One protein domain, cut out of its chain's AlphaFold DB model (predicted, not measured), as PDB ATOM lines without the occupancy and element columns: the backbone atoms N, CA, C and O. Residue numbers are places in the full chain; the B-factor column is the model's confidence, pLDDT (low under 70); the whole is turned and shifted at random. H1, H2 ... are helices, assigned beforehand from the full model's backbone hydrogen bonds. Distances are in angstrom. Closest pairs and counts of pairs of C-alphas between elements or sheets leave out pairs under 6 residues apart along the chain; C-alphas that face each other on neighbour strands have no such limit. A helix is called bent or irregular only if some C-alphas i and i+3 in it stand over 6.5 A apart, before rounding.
ATOM      1  N   LEU A  30     -27.778 -68.238 149.805       88.38
ATOM      2  CA  LEU A  30     -27.233 -68.862 151.006       88.38
ATOM      3  C   LEU A  30     -28.339 -69.080 152.046       88.38
ATOM      4  O   LEU A  30     -29.246 -68.249 152.180       88.38
ATOM      5  N   ASP A  31     -28.233 -70.152 152.828       86.94
ATOM      6  CA  ASP A  31     -29.228 -70.500 153.847       86.94
ATOM      7  C   ASP A  31     -29.403 -69.378 154.883       86.94
ATOM      8  O   ASP A  31     -30.531 -69.072 155.281       86.94
ATOM      9  N   GLU A  32     -28.331 -68.665 155.259       87.38
ATOM     10  CA  GLU A  32     -28.441 -67.514 156.161       87.38
ATOM     11  C   GLU A  32     -29.229 -66.338 155.558       87.38
ATOM     12  O   GLU A  32     -29.924 -65.596 156.269       87.38
ATOM     13  N   ALA A  33     -29.176 -66.164 154.233       85.38
ATOM     14  CA  ALA A  33     -29.947 -65.132 153.554       85.38
ATOM     15  C   ALA A  33     -31.443 -65.465 153.632       85.38
ATOM     16  O   ALA A  33     -32.271 -64.578 153.852       85.38
ATOM     17  N   ILE A  34     -31.797 -66.741 153.520       87.69
ATOM     18  CA  ILE A  34     -33.179 -67.213 153.625       87.69
ATOM     19  C   ILE A  34     -33.663 -67.100 155.070       87.69
ATOM     20  O   ILE A  34     -34.724 -66.528 155.315       87.69
ATOM     21  N   ALA A  35     -32.854 -67.550 156.033       89.62
ATOM     22  CA  ALA A  35     -33.183 -67.495 157.454       89.62
ATOM     23  C   ALA A  35     -33.466 -66.060 157.937       89.62
ATOM     24  O   ALA A  35     -34.366 -65.832 158.743       89.62
ATOM     25  N   SER A  36     -32.742 -65.070 157.404       90.88
ATOM     26  CA  SER A  36     -32.930 -63.649 157.735       90.88
ATOM     27  C   SER A  36     -33.991 -62.929 156.894       90.88
ATOM     28  O   SER A  36     -34.283 -61.757 157.148       90.88
ATOM     29  N   LEU A  37     -34.576 -63.578 155.881       90.44
ATOM     30  CA  LEU A  37     -35.462 -62.931 154.907       90.44
ATOM     31  C   LEU A  37     -36.691 -62.290 155.560       90.44
ATOM     32  O   LEU A  37     -37.034 -61.153 155.236       90.44
ATOM     33  N   ALA A  38     -37.329 -62.989 156.501       90.94
ATOM     34  CA  ALA A  38     -38.512 -62.481 157.194       90.94
ATOM     35  C   ALA A  38     -38.207 -61.198 157.986       90.94
ATOM     36  O   ALA A  38     -38.974 -60.234 157.925       90.94
ATOM     37  N   THR A  39     -37.064 -61.164 158.676       94.56
ATOM     38  CA  THR A  39     -36.591 -59.985 159.413       94.56
ATOM     39  C   THR A  39     -36.286 -58.837 158.460       94.56
ATOM     40  O   THR A  39     -36.821 -57.750 158.636       94.56
ATOM     41  N   ARG A  40     -35.537 -59.087 157.378       93.31
ATOM     42  CA  ARG A  40     -35.219 -58.053 156.379       93.31
ATOM     43  C   ARG A  40     -36.474 -57.458 155.742       93.31
ATOM     44  O   ARG A  40     -36.558 -56.247 155.561       93.31
ATOM     45  N   LEU A  41     -37.476 -58.288 155.444       94.00
ATOM     46  CA  LEU A  41     -38.769 -57.824 154.935       94.00
ATOM     47  C   LEU A  41     -39.503 -56.949 155.962       94.00
ATOM     48  O   LEU A  41     -40.093 -55.926 155.610       94.00
ATOM     49  N   ARG A  42     -39.461 -57.341 157.240       94.81
ATOM     50  CA  ARG A  42     -40.042 -56.563 158.337       94.81
ATOM     51  C   ARG A  42     -39.335 -55.222 158.517       94.81
ATOM     52  O   ARG A  42     -40.025 -54.228 158.729       94.81
ATOM     53  N   ASP A  43     -38.013 -55.186 158.383       95.62
ATOM     54  CA  ASP A  43     -37.210 -53.967 158.473       95.62
ATOM     55  C   ASP A  43     -37.539 -53.002 157.334       95.62
ATOM     56  O   ASP A  43     -37.721 -51.810 157.573       95.62
ATOM     57  N   VAL A  44     -37.699 -53.513 156.106       93.56
ATOM     58  CA  VAL A  44     -38.185 -52.714 154.969       93.56
ATOM     59  C   VAL A  44     -39.546 -52.107 155.302       93.56
ATOM     60  O   VAL A  44     -39.713 -50.893 155.227       93.56
ATOM     61  N   TRP A  45     -40.512 -52.916 155.745       94.25
ATOM     62  CA  TRP A  45     -41.821 -52.390 156.138       94.25
ATOM     63  C   TRP A  45     -41.721 -51.346 157.259       94.25
ATOM     64  O   TRP A  45     -42.401 -50.323 157.200       94.25
ATOM     65  N   ALA A  46     -40.867 -51.567 158.261       95.25
ATOM     66  CA  ALA A  46     -40.709 -50.658 159.391       95.25
ATOM     67  C   ALA A  46     -40.204 -49.273 158.958       95.25
ATOM     68  O   ALA A  46     -40.687 -48.270 159.480       95.25
ATOM     69  N   ARG A  47     -39.299 -49.203 157.971       95.06
ATOM     70  CA  ARG A  47     -38.808 -47.931 157.412       95.06
ATOM     71  C   ARG A  47     -39.888 -47.160 156.655       95.06
ATOM     72  O   ARG A  47     -39.951 -45.942 156.765       95.06
ATOM     73  N   PHE A  48     -40.777 -47.860 155.953       93.56
ATOM     74  CA  PHE A  48     -41.900 -47.244 155.233       93.56
ATOM     75  C   PHE A  48     -43.144 -47.024 156.101       93.56
ATOM     76  O   PHE A  48     -44.068 -46.329 155.683       93.56
ATOM     77  N   ARG A  49     -43.181 -47.577 157.318       92.88
ATOM     78  CA  ARG A  49     -44.308 -47.463 158.252       92.88
ATOM     79  C   ARG A  49     -44.830 -46.024 158.407       92.88
ATOM     80  O   ARG A  49     -46.049 -45.861 158.320       92.88
ATOM     81  N   PRO A  50     -43.981 -44.987 158.580       92.25
ATOM     82  CA  PRO A  50     -44.456 -43.612 158.741       92.25
ATOM     83  C   PRO A  50     -45.216 -43.080 157.520       92.25
ATOM     84  O   PRO A  50     -46.089 -42.232 157.669       92.25
ATOM     85  N   CYS A  51     -44.952 -43.598 156.316       91.69
ATOM     86  CA  CYS A  51     -45.649 -43.179 155.097       91.69
ATOM     87  C   CYS A  51     -47.138 -43.566 155.101       91.69
ATOM     88  O   CYS A  51     -47.935 -42.927 154.416       91.69
ATOM     89  N   PHE A  52     -47.511 -44.588 155.880       87.69
ATOM     90  CA  PHE A  52     -48.880 -45.094 156.033       87.69
ATOM     91  C   PHE A  52     -49.610 -44.508 157.251       87.69
ATOM     92  O   PHE A  52     -50.696 -44.971 157.612       87.69
ATOM     93  N   GLN A  53     -49.004 -43.526 157.919       86.25
ATOM     94  CA  GLN A  53     -49.588 -42.842 159.063       86.25
ATOM     95  C   GLN A  53     -50.138 -41.482 158.637       86.25
ATOM     96  O   GLN A  53     -49.454 -40.660 158.033       86.25
ATOM     97  N   THR A  54     -51.395 -41.239 158.986       80.94
ATOM     98  CA  THR A  54     -52.053 -39.937 158.856       80.94
ATOM     99  C   THR A  54     -52.219 -39.312 160.238       80.94
ATOM    100  O   THR A  54     -51.945 -39.942 161.259       80.94
ATOM    101  N   ARG A  55     -52.730 -38.075 160.303       78.31
ATOM    102  CA  ARG A  55     -52.977 -37.398 161.588       78.31
ATOM    103  C   ARG A  55     -53.951 -38.154 162.498       78.31
ATOM    104  O   ARG A  55     -53.882 -37.986 163.708       78.31
ATOM    105  N   THR A  56     -54.877 -38.929 161.932       79.38
ATOM    106  CA  THR A  56     -55.985 -39.547 162.679       79.38
ATOM    107  C   THR A  56     -56.003 -41.072 162.615       79.38
ATOM    108  O   THR A  56     -56.781 -41.689 163.339       79.38
ATOM    109  N   ARG A  57     -55.186 -41.701 161.759       82.88
ATOM    110  CA  ARG A  57     -55.175 -43.159 161.543       82.88
ATOM    111  C   ARG A  57     -53.780 -43.675 161.194       82.88
ATOM    112  O   ARG A  57     -53.068 -43.040 160.418       82.88
ATOM    113  N   ASP A  58     -53.441 -44.861 161.701       87.50
ATOM    114  CA  ASP A  58     -52.248 -45.631 161.321       87.50
ATOM    115  C   ASP A  58     -52.670 -46.830 160.452       87.50
ATOM    116  O   ASP A  58     -53.176 -47.831 160.959       87.50
ATOM    117  N   GLY A  59     -52.473 -46.727 159.133       88.50
ATOM    118  CA  GLY A  59     -52.778 -47.791 158.172       88.50
ATOM    119  C   GLY A  59     -51.651 -48.813 157.997       88.50
ATOM    120  O   GLY A  59     -51.787 -49.764 157.224       88.50
ATOM    121  N   SER A  60     -50.525 -48.653 158.697       90.75
ATOM    122  CA  SER A  60     -49.322 -49.447 158.436       90.75
ATOM    123  C   SER A  60     -49.489 -50.939 158.722       90.75
ATOM    124  O   SER A  60     -48.872 -51.767 158.048       90.75
ATOM    125  N   ALA A  61     -50.345 -51.307 159.678       90.81
ATOM    126  CA  ALA A  61     -50.648 -52.706 159.971       90.81
ATOM    127  C   ALA A  61     -51.365 -53.388 158.791       90.81
ATOM    128  O   ALA A  61     -51.032 -54.516 158.428       90.81
ATOM    129  N   HIS A  62     -52.287 -52.675 158.139       91.12
ATOM    130  CA  HIS A  62     -52.957 -53.149 156.929       91.12
ATOM    131  C   HIS A  62     -51.975 -53.248 155.756       91.12
ATOM    132  O   HIS A  62     -51.972 -54.262 155.060       91.12
ATOM    133  N   ALA A  63     -51.066 -52.276 155.605       90.81
ATOM    134  CA  ALA A  63     -49.981 -52.343 154.622       90.81
ATOM    135  C   ALA A  63     -49.079 -53.575 154.826       90.81
ATOM    136  O   ALA A  63     -48.706 -54.239 153.859       90.81
ATOM    137  N   TRP A  64     -48.784 -53.940 156.079       93.25
ATOM    138  CA  TRP A  64     -48.026 -55.155 156.391       93.25
ATOM    139  C   TRP A  64     -48.760 -56.431 155.979       93.25
ATOM    140  O   TRP A  64     -48.167 -57.343 155.402       93.25
ATOM    141  N   THR A  65     -50.055 -56.517 156.286       93.19
ATOM    142  CA  THR A  65     -50.883 -57.659 155.888       93.19
ATOM    143  C   THR A  65     -50.967 -57.769 154.368       93.19
ATOM    144  O   THR A  65     -50.785 -58.862 153.832       93.19
ATOM    145  N   TYR A  66     -51.143 -56.647 153.669       91.75
ATOM    146  CA  TYR A  66     -51.181 -56.615 152.213       91.75
ATOM    147  C   TYR A  66     -49.858 -57.077 151.580       91.75
ATOM    148  O   TYR A  66     -49.868 -57.985 150.751       91.75
ATOM    149  N   LEU A  67     -48.714 -56.549 152.036       92.44
ATOM    150  CA  LEU A  67     -47.380 -56.941 151.559       92.44
ATOM    151  C   LEU A  67     -47.116 -58.444 151.731       92.44
ATOM    152  O   LEU A  67     -46.667 -59.112 150.800       92.44
ATOM    153  N   ARG A  68     -47.437 -59.002 152.906       93.44
ATOM    154  CA  ARG A  68     -47.312 -60.448 153.147       93.44
ATOM    155  C   ARG A  68     -48.208 -61.261 152.215       93.44
ATOM    156  O   ARG A  68     -47.781 -62.308 151.735       93.44
ATOM    157  N   GLY A  69     -49.421 -60.785 151.941       92.88
ATOM    158  CA  GLY A  69     -50.337 -61.420 150.994       92.88
ATOM    159  C   GLY A  69     -49.769 -61.471 149.581       92.88
ATOM    160  O   GLY A  69     -49.743 -62.534 148.969       92.88
ATOM    161  N   LEU A  70     -49.238 -60.348 149.090       91.69
ATOM    162  CA  LEU A  70     -48.639 -60.270 147.756       91.69
ATOM    163  C   LEU A  70     -47.474 -61.250 147.568       91.69
ATOM    164  O   LEU A  70     -47.355 -61.851 146.502       91.69
ATOM    165  N   LEU A  71     -46.637 -61.417 148.596       91.31
ATOM    166  CA  LEU A  71     -45.433 -62.249 148.528       91.31
ATOM    167  C   LEU A  71     -45.689 -63.740 148.782       91.31
ATOM    168  O   LEU A  71     -44.922 -64.572 148.312       91.31
ATOM    169  N   SER A  72     -46.733 -64.090 149.536       89.12
ATOM    170  CA  SER A  72     -47.001 -65.480 149.951       89.12
ATOM    171  C   SER A  72     -48.063 -66.199 149.118       89.12
ATOM    172  O   SER A  72     -48.333 -67.376 149.365       89.12
ATOM    173  N   MET A  73     -48.689 -65.498 148.168       91.38
ATOM    174  CA  MET A  73     -49.753 -66.031 147.320       91.38
ATOM    175  C   MET A  73     -49.308 -66.088 145.862       91.38
ATOM    176  O   MET A  73     -48.808 -65.106 145.309       91.38
ATOM    177  N   ASP A  74     -49.545 -67.228 145.226       86.25
ATOM    178  CA  ASP A  74     -49.274 -67.483 143.810       86.25
ATOM    179  C   ASP A  74     -50.330 -66.855 142.881       86.25
ATOM    180  O   ASP A  74     -50.008 -66.391 141.791       86.25
ATOM    181  N   SER A  75     -51.584 -66.782 143.330       88.69
ATOM    182  CA  SER A  75     -52.741 -66.355 142.543       88.69
ATOM    183  C   SER A  75     -53.820 -65.690 143.416       88.69
ATOM    184  O   SER A  75     -53.692 -65.615 144.637       88.69
ATOM    185  N   GLN A  76     -54.878 -65.155 142.789       88.19
ATOM    186  CA  GLN A  76     -56.073 -64.616 143.469       88.19
ATOM    187  C   GLN A  76     -55.780 -63.567 144.560       88.19
ATOM    188  O   GLN A  76     -56.401 -63.553 145.622       88.19
ATOM    189  N   ARG A  77     -54.842 -62.649 144.295       89.56
ATOM    190  CA  ARG A  77     -54.420 -61.575 145.215       89.56
ATOM    191  C   ARG A  77     -55.459 -60.446 145.329       89.56
ATOM    192  O   ARG A  77     -55.169 -59.288 145.049       89.56
ATOM    193  N   ASN A  78     -56.681 -60.786 145.724       91.00
ATOM    194  CA  ASN A  78     -57.715 -59.826 146.113       91.00
ATOM    195  C   ASN A  78     -57.741 -59.651 147.644       91.00
ATOM    196  O   ASN A  78     -57.215 -60.486 148.384       91.00
ATOM    197  N   PHE A  79     -58.355 -58.569 148.130       90.75
ATOM    198  CA  PHE A  79     -58.322 -58.197 149.553       90.75
ATOM    199  C   PHE A  79     -58.883 -59.268 150.488       90.75
ATOM    200  O   PHE A  79     -58.286 -59.531 151.533       90.75
ATOM    201  N   ALA A  80     -59.987 -59.914 150.107       90.88
ATOM    202  CA  ALA A  80     -60.585 -60.984 150.897       90.88
ATOM    203  C   ALA A  80     -59.627 -62.174 151.007       90.88
ATOM    204  O   ALA A  80     -59.312 -62.629 152.099       90.88
ATOM    205  N   THR A  81     -59.086 -62.639 149.881       92.62
ATOM    206  CA  THR A  81     -58.206 -63.816 149.855       92.62
ATOM    207  C   THR A  81     -56.889 -63.549 150.589       92.62
ATOM    208  O   THR A  81     -56.432 -64.402 151.349       92.62
ATOM    209  N   ILE A  82     -56.325 -62.343 150.450       92.88
ATOM    210  CA  ILE A  82     -55.156 -61.908 151.229       92.88
ATOM    211  C   ILE A  82     -55.459 -61.930 152.728       92.88
ATOM    212  O   ILE A  82     -54.680 -62.477 153.507       92.88
ATOM    213  N   SER A  83     -56.593 -61.367 153.143       90.69
ATOM    214  CA  SER A  83     -56.952 -61.301 154.564       90.69
ATOM    215  C   SER A  83     -57.173 -62.691 155.152       90.69
ATOM    216  O   SER A  83     -56.644 -62.987 156.223       90.69
ATOM    217  N   ARG A  84     -57.824 -63.590 154.400       92.12
ATOM    218  CA  ARG A  84     -57.984 -64.997 154.795       92.12
ATOM    219  C   ARG A  84     -56.666 -65.723 154.969       92.12
ATOM    220  O   ARG A  84     -56.491 -66.483 155.917       92.12
ATOM    221  N   ARG A  85     -55.733 -65.483 154.047       92.88
ATOM    222  CA  ARG A  85     -54.418 -66.122 154.042       92.88
ATOM    223  C   ARG A  85     -53.531 -65.641 155.187       92.88
ATOM    224  O   ARG A  85     -52.790 -66.443 155.747       92.88
ATOM    225  N   VAL A  86     -53.560 -64.342 155.485       91.00
ATOM    226  CA  VAL A  86     -52.569 -63.683 156.348       91.00
ATOM    227  C   VAL A  86     -53.079 -63.434 157.769       91.00
ATOM    228  O   VAL A  86     -52.278 -63.468 158.706       91.00
ATOM    229  N   ASN A  87     -54.374 -63.162 157.936       90.25
ATOM    230  CA  ASN A  87     -54.982 -62.891 159.237       90.25
ATOM    231  C   ASN A  87     -55.720 -64.127 159.758       90.25
ATOM    232  O   ASN A  87     -55.229 -64.772 160.683       90.25
ATOM    233  N   ARG A  88     -56.910 -64.422 159.208       88.94
ATOM    234  CA  ARG A  88     -57.801 -65.502 159.665       88.94
ATOM    235  C   ARG A  88     -58.742 -65.971 158.550       88.94
ATOM    236  O   ARG A  88     -59.218 -65.110 157.817       88.94
ATOM    237  N   PRO A  89     -59.080 -67.270 158.445       88.75
ATOM    238  CA  PRO A  89     -59.910 -67.817 157.363       88.75
ATOM    239  C   PRO A  89     -61.281 -67.151 157.158       88.75
ATOM    240  O   PRO A  89     -61.807 -67.173 156.046       88.75
ATOM    241  N   GLU A  90     -61.855 -66.572 158.210       88.81
ATOM    242  CA  GLU A  90     -63.148 -65.884 158.215       88.81
ATOM    243  C   GLU A  90     -63.084 -64.388 157.859       88.81
ATOM    244  O   GLU A  90     -64.126 -63.759 157.699       88.81
ATOM    245  N   ASP A  91     -61.886 -63.810 157.725       89.25
ATOM    246  CA  ASP A  91     -61.712 -62.398 157.369       89.25
ATOM    247  C   ASP A  91     -62.208 -62.150 155.929       89.25
ATOM    248  O   ASP A  91     -61.896 -62.891 154.991       89.25
ATOM    249  N   ASP A  92     -63.018 -61.115 155.736       86.94
ATOM    250  CA  ASP A  92     -63.606 -60.754 154.444       86.94
ATOM    251  C   ASP A  92     -62.813 -59.661 153.711       86.94
ATOM    252  O   ASP A  92     -63.122 -59.309 152.569       86.94
ATOM    253  N   GLY A  93     -61.749 -59.154 154.338       86.25
ATOM    254  CA  GLY A  93     -60.864 -58.143 153.784       86.25
ATOM    255  C   GLY A  93     -61.447 -56.740 153.716       86.25
ATOM    256  O   GLY A  93     -60.819 -55.879 153.096       86.25
ATOM    257  N   GLN A  94     -62.574 -56.466 154.381       88.00
ATOM    258  CA  GLN A  94     -63.104 -55.103 154.502       88.00
ATOM    259  C   GLN A  94     -62.078 -54.142 155.106       88.00
ATOM    260  O   GLN A  94     -61.954 -53.009 154.659       88.00
ATOM    261  N   ASN A  95     -61.265 -54.608 156.054       85.25
ATOM    262  CA  ASN A  95     -60.230 -53.783 156.677       85.25
ATOM    263  C   ASN A  95     -59.051 -53.462 155.738       85.25
ATOM    264  O   ASN A  95     -58.329 -52.496 155.972       85.25
ATOM    265  N   LEU A  96     -58.829 -54.261 154.685       87.88
ATOM    266  CA  LEU A  96     -57.790 -53.996 153.684       87.88
ATOM    267  C   LEU A  96     -58.292 -53.158 152.509       87.88
ATOM    268  O   LEU A  96     -57.474 -52.544 151.838       87.88
ATOM    269  N   GLN A  97     -59.598 -53.111 152.243       86.75
ATOM    270  CA  GLN A  97     -60.135 -52.351 151.107       86.75
ATOM    271  C   GLN A  97     -59.775 -50.852 151.154       86.75
ATOM    272  O   GLN A  97     -59.227 -50.362 150.162       86.75
ATOM    273  N   PRO A  98     -59.957 -50.131 152.284       85.75
ATOM    274  CA  PRO A  98     -59.616 -48.711 152.370       85.75
ATOM    275  C   PRO A  98     -58.148 -48.421 152.080       85.75
ATOM    276  O   PRO A  98     -57.829 -47.335 151.617       85.75
ATOM    277  N   LEU A  99     -57.258 -49.392 152.326       83.56
ATOM    278  CA  LEU A  99     -55.834 -49.278 152.033       83.56
ATOM    279  C   LEU A  99     -55.641 -48.870 150.564       83.56
ATOM    280  O   LEU A  99     -55.033 -47.848 150.292       83.56
ATOM    281  N   MET A 100     -56.217 -49.598 149.612       81.88
ATOM    282  CA  MET A 100     -56.040 -49.263 148.194       81.88
ATOM    283  C   MET A 100     -57.057 -48.235 147.691       81.88
ATOM    284  O   MET A 100     -56.708 -47.409 146.854       81.88
ATOM    285  N   SER A 101     -58.299 -48.277 148.182       81.31
ATOM    286  CA  SER A 101     -59.376 -47.409 147.688       81.31
ATOM    287  C   SER A 101     -59.204 -45.955 148.114       81.31
ATOM    288  O   SER A 101     -59.289 -45.062 147.275       81.31
ATOM    289  N   ASP A 102     -58.909 -45.722 149.392       79.50
ATOM    290  CA  ASP A 102     -58.786 -44.370 149.942       79.50
ATOM    291  C   ASP A 102     -57.330 -43.892 149.965       79.50
ATOM    292  O   ASP A 102     -57.073 -42.742 150.314       79.50
ATOM    293  N   SER A 103     -56.382 -44.776 149.612       78.25
ATOM    294  CA  SER A 103     -54.936 -44.517 149.591       78.25
ATOM    295  C   SER A 103     -54.486 -43.700 150.810       78.25
ATOM    296  O   SER A 103     -54.008 -42.574 150.667       78.25
ATOM    297  N   PRO A 104     -54.628 -44.231 152.042       76.31
ATOM    298  CA  PRO A 104     -54.406 -43.492 153.281       76.31
ATOM    299  C   PRO A 104     -52.914 -43.230 153.565       76.31
ATOM    300  O   PRO A 104     -52.538 -42.970 154.706       76.31
ATOM    301  N   TRP A 105     -52.051 -43.318 152.551       84.06
ATOM    302  CA  TRP A 105     -50.636 -42.971 152.605       84.06
ATOM    303  C   TRP A 105     -50.334 -41.749 151.747       84.06
ATOM    304  O   TRP A 105     -50.939 -41.510 150.706       84.06
ATOM    305  N   SER A 106     -49.328 -40.986 152.164       85.88
ATOM    306  CA  SER A 106     -48.837 -39.867 151.368       85.88
ATOM    307  C   SER A 106     -47.941 -40.379 150.242       85.88
ATOM    308  O   SER A 106     -46.833 -40.852 150.493       85.88
ATOM    309  N   GLU A 107     -48.387 -40.228 148.994       87.19
ATOM    310  CA  GLU A 107     -47.568 -40.523 147.812       87.19
ATOM    311  C   GLU A 107     -46.218 -39.791 147.866       87.19
ATOM    312  O   GLU A 107     -45.167 -40.384 147.622       87.19
ATOM    313  N   GLN A 108     -46.233 -38.511 148.248       90.12
ATOM    314  CA  GLN A 108     -45.023 -37.710 148.398       90.12
ATOM    315  C   GLN A 108     -44.076 -38.302 149.449       90.12
ATOM    316  O   GLN A 108     -42.880 -38.411 149.182       90.12
ATOM    317  N   ALA A 109     -44.589 -38.714 150.613       91.88
ATOM    318  CA  ALA A 109     -43.765 -39.323 151.655       91.88
ATOM    319  C   ALA A 109     -43.149 -40.649 151.185       91.88
ATOM    320  O   ALA A 109     -41.967 -40.887 151.424       91.88
ATOM    321  N   VAL A 110     -43.914 -41.483 150.471       91.12
ATOM    322  CA  VAL A 110     -43.401 -42.736 149.891       91.12
ATOM    323  C   VAL A 110     -42.292 -42.444 148.877       91.12
ATOM    324  O   VAL A 110     -41.209 -43.019 148.976       91.12
ATOM    325  N   ARG A 111     -42.517 -41.520 147.931       92.94
ATOM    326  CA  ARG A 111     -41.513 -41.132 146.922       92.94
ATOM    327  C   ARG A 111     -40.229 -40.611 147.570       92.94
ATOM    328  O   ARG A 111     -39.139 -41.006 147.164       92.94
ATOM    329  N   GLN A 112     -40.350 -39.761 148.590       95.44
ATOM    330  CA  GLN A 112     -39.203 -39.223 149.322       95.44
ATOM    331  C   GLN A 112     -38.428 -40.323 150.055       95.44
ATOM    332  O   GLN A 112     -37.205 -40.360 149.947       95.44
ATOM    333  N   GLN A 113     -39.117 -41.247 150.733       95.56
ATOM    334  CA  GLN A 113     -38.476 -42.386 151.398       95.56
ATOM    335  C   GLN A 113     -37.700 -43.252 150.391       95.56
ATOM    336  O   GLN A 113     -36.543 -43.587 150.637       95.56
ATOM    337  N   VAL A 114     -38.285 -43.553 149.224       93.69
ATOM    338  CA  VAL A 114     -37.598 -44.301 148.151       93.69
ATOM    339  C   VAL A 114     -36.339 -43.567 147.681       93.69
ATOM    340  O   VAL A 114     -35.269 -44.167 147.605       93.69
ATOM    341  N   GLN A 115     -36.438 -42.266 147.397       93.25
ATOM    342  CA  GLN A 115     -35.291 -41.459 146.964       93.25
ATOM    343  C   GLN A 115     -34.177 -41.429 148.017       93.25
ATOM    344  O   GLN A 115     -33.000 -41.537 147.668       93.25
ATOM    345  N   GLN A 116     -34.538 -41.324 149.298       94.62
ATOM    346  CA  GLN A 116     -33.587 -41.363 150.406       94.62
ATOM    347  C   GLN A 116     -32.888 -42.724 150.506       94.62
ATOM    348  O   GLN A 116     -31.664 -42.755 150.631       94.62
ATOM    349  N   GLU A 117     -33.617 -43.841 150.395       93.75
ATOM    350  CA  GLU A 117     -33.014 -45.184 150.423       93.75
ATOM    351  C   GLU A 117     -32.075 -45.420 149.230       93.75
ATOM    352  O   GLU A 117     -30.970 -45.943 149.409       93.75
ATOM    353  N   ILE A 118     -32.442 -44.960 148.027       90.94
ATOM    354  CA  ILE A 118     -31.572 -45.029 146.841       90.94
ATOM    355  C   ILE A 118     -30.286 -44.224 147.068       90.94
ATOM    356  O   ILE A 118     -29.188 -44.757 146.904       90.94
ATOM    357  N   ALA A 119     -30.394 -42.963 147.502       90.81
ATOM    358  CA  ALA A 119     -29.236 -42.096 147.748       90.81
ATOM    359  C   ALA A 119     -28.325 -42.617 148.879       90.81
ATOM    360  O   ALA A 119     -27.099 -42.421 148.865       90.81
ATOM    361  N   ALA A 120     -28.913 -43.292 149.868       91.75
ATOM    362  CA  ALA A 120     -28.194 -43.909 150.974       91.75
ATOM    363  C   ALA A 120     -27.478 -45.211 150.582       91.75
ATOM    364  O   ALA A 120     -26.580 -45.622 151.312       91.75
ATOM    365  N   THR A 121     -27.813 -45.834 149.446       90.31
ATOM    366  CA  THR A 121     -27.244 -47.123 149.028       90.31
ATOM    367  C   THR A 121     -25.894 -46.927 148.324       90.31
ATOM    368  O   THR A 121     -25.866 -46.495 147.169       90.31
TER     369      THR A 121
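AT A GLANCE: This is residues 30 to 121 of the 138 residues of the protein "DDE_5 domain-containing protein" of Chloroflexi bacterium (UniProt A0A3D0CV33). A flat array of helices is built round a helical hairpin of H2 and H3, with H6 meeting the last part of H2 as a V on one side and H4 crossing H3 on the other. Residues 30 to 37, with short H1, stick out past the first end of H2, and short H5 is near H3 and H4. The printed part has 92 residues with six named helices, H1 to H6 in order, and no named strand: the class is all helix. It is only just compact, close to loose, with a radius of gyration of the C-alphas of 14.5 A and spans of 41 by 41 by 20 A.

IN THESE COORDINATES: H1 is residues 31 to 35, from C-alpha 31 at (-29.228, -70.500, 153.847). H2, residues 37 to 52, is 22.3 A long and irregular, with C-alphas 47 and 50 7.2 A apart and a kink of 32 degrees near residue 46. H3, residues 60 to 72, is 18.3 A long; H4 is residues 79 to 86 and H5 residues 97 to 101. H6, residues 107 to 120, is 19.9 A long and ends at C-alpha 120 (-28.194, -43.909, 150.974).

HOW THE PARTS SIT: H1 and H2 meet only through their link. Residues 45 to 52 of H2 touch residues 60 to 64 of H3, closest at the C-alphas of Phe 52 and Ser 60, 5.0 A, at a steep tilt of 39 degrees, opposite ways. H3 touches H4 with residues 65 to 70, closest at the C-alphas of Gly 69 and Ile 82, 4.8 A, about perpendicular at 80 degrees. H5 is close to H3 but not clearly touching; the C-alphas of His 62 and Leu 99, the closest, are 6.9 A apart. Residues 48 to 51 of H2 touch H6, closest at the C-alphas of Cys 51 and Ala 109, 5.5 A, at a steep tilt of 47 degrees, opposite ways. H3 and H6 are apart. Every O i to N i+4 pair is within hydrogen-bond range in H1, H3, H4, H5 and H6, and 9 of 12 in H2.

THE WHOLE: The C-alphas of Glu 90 and Ala 119, the two farthest apart, are 42.7 A apart. The printed part has no cut and no long link. No printed residue is under 70 in pLDDT.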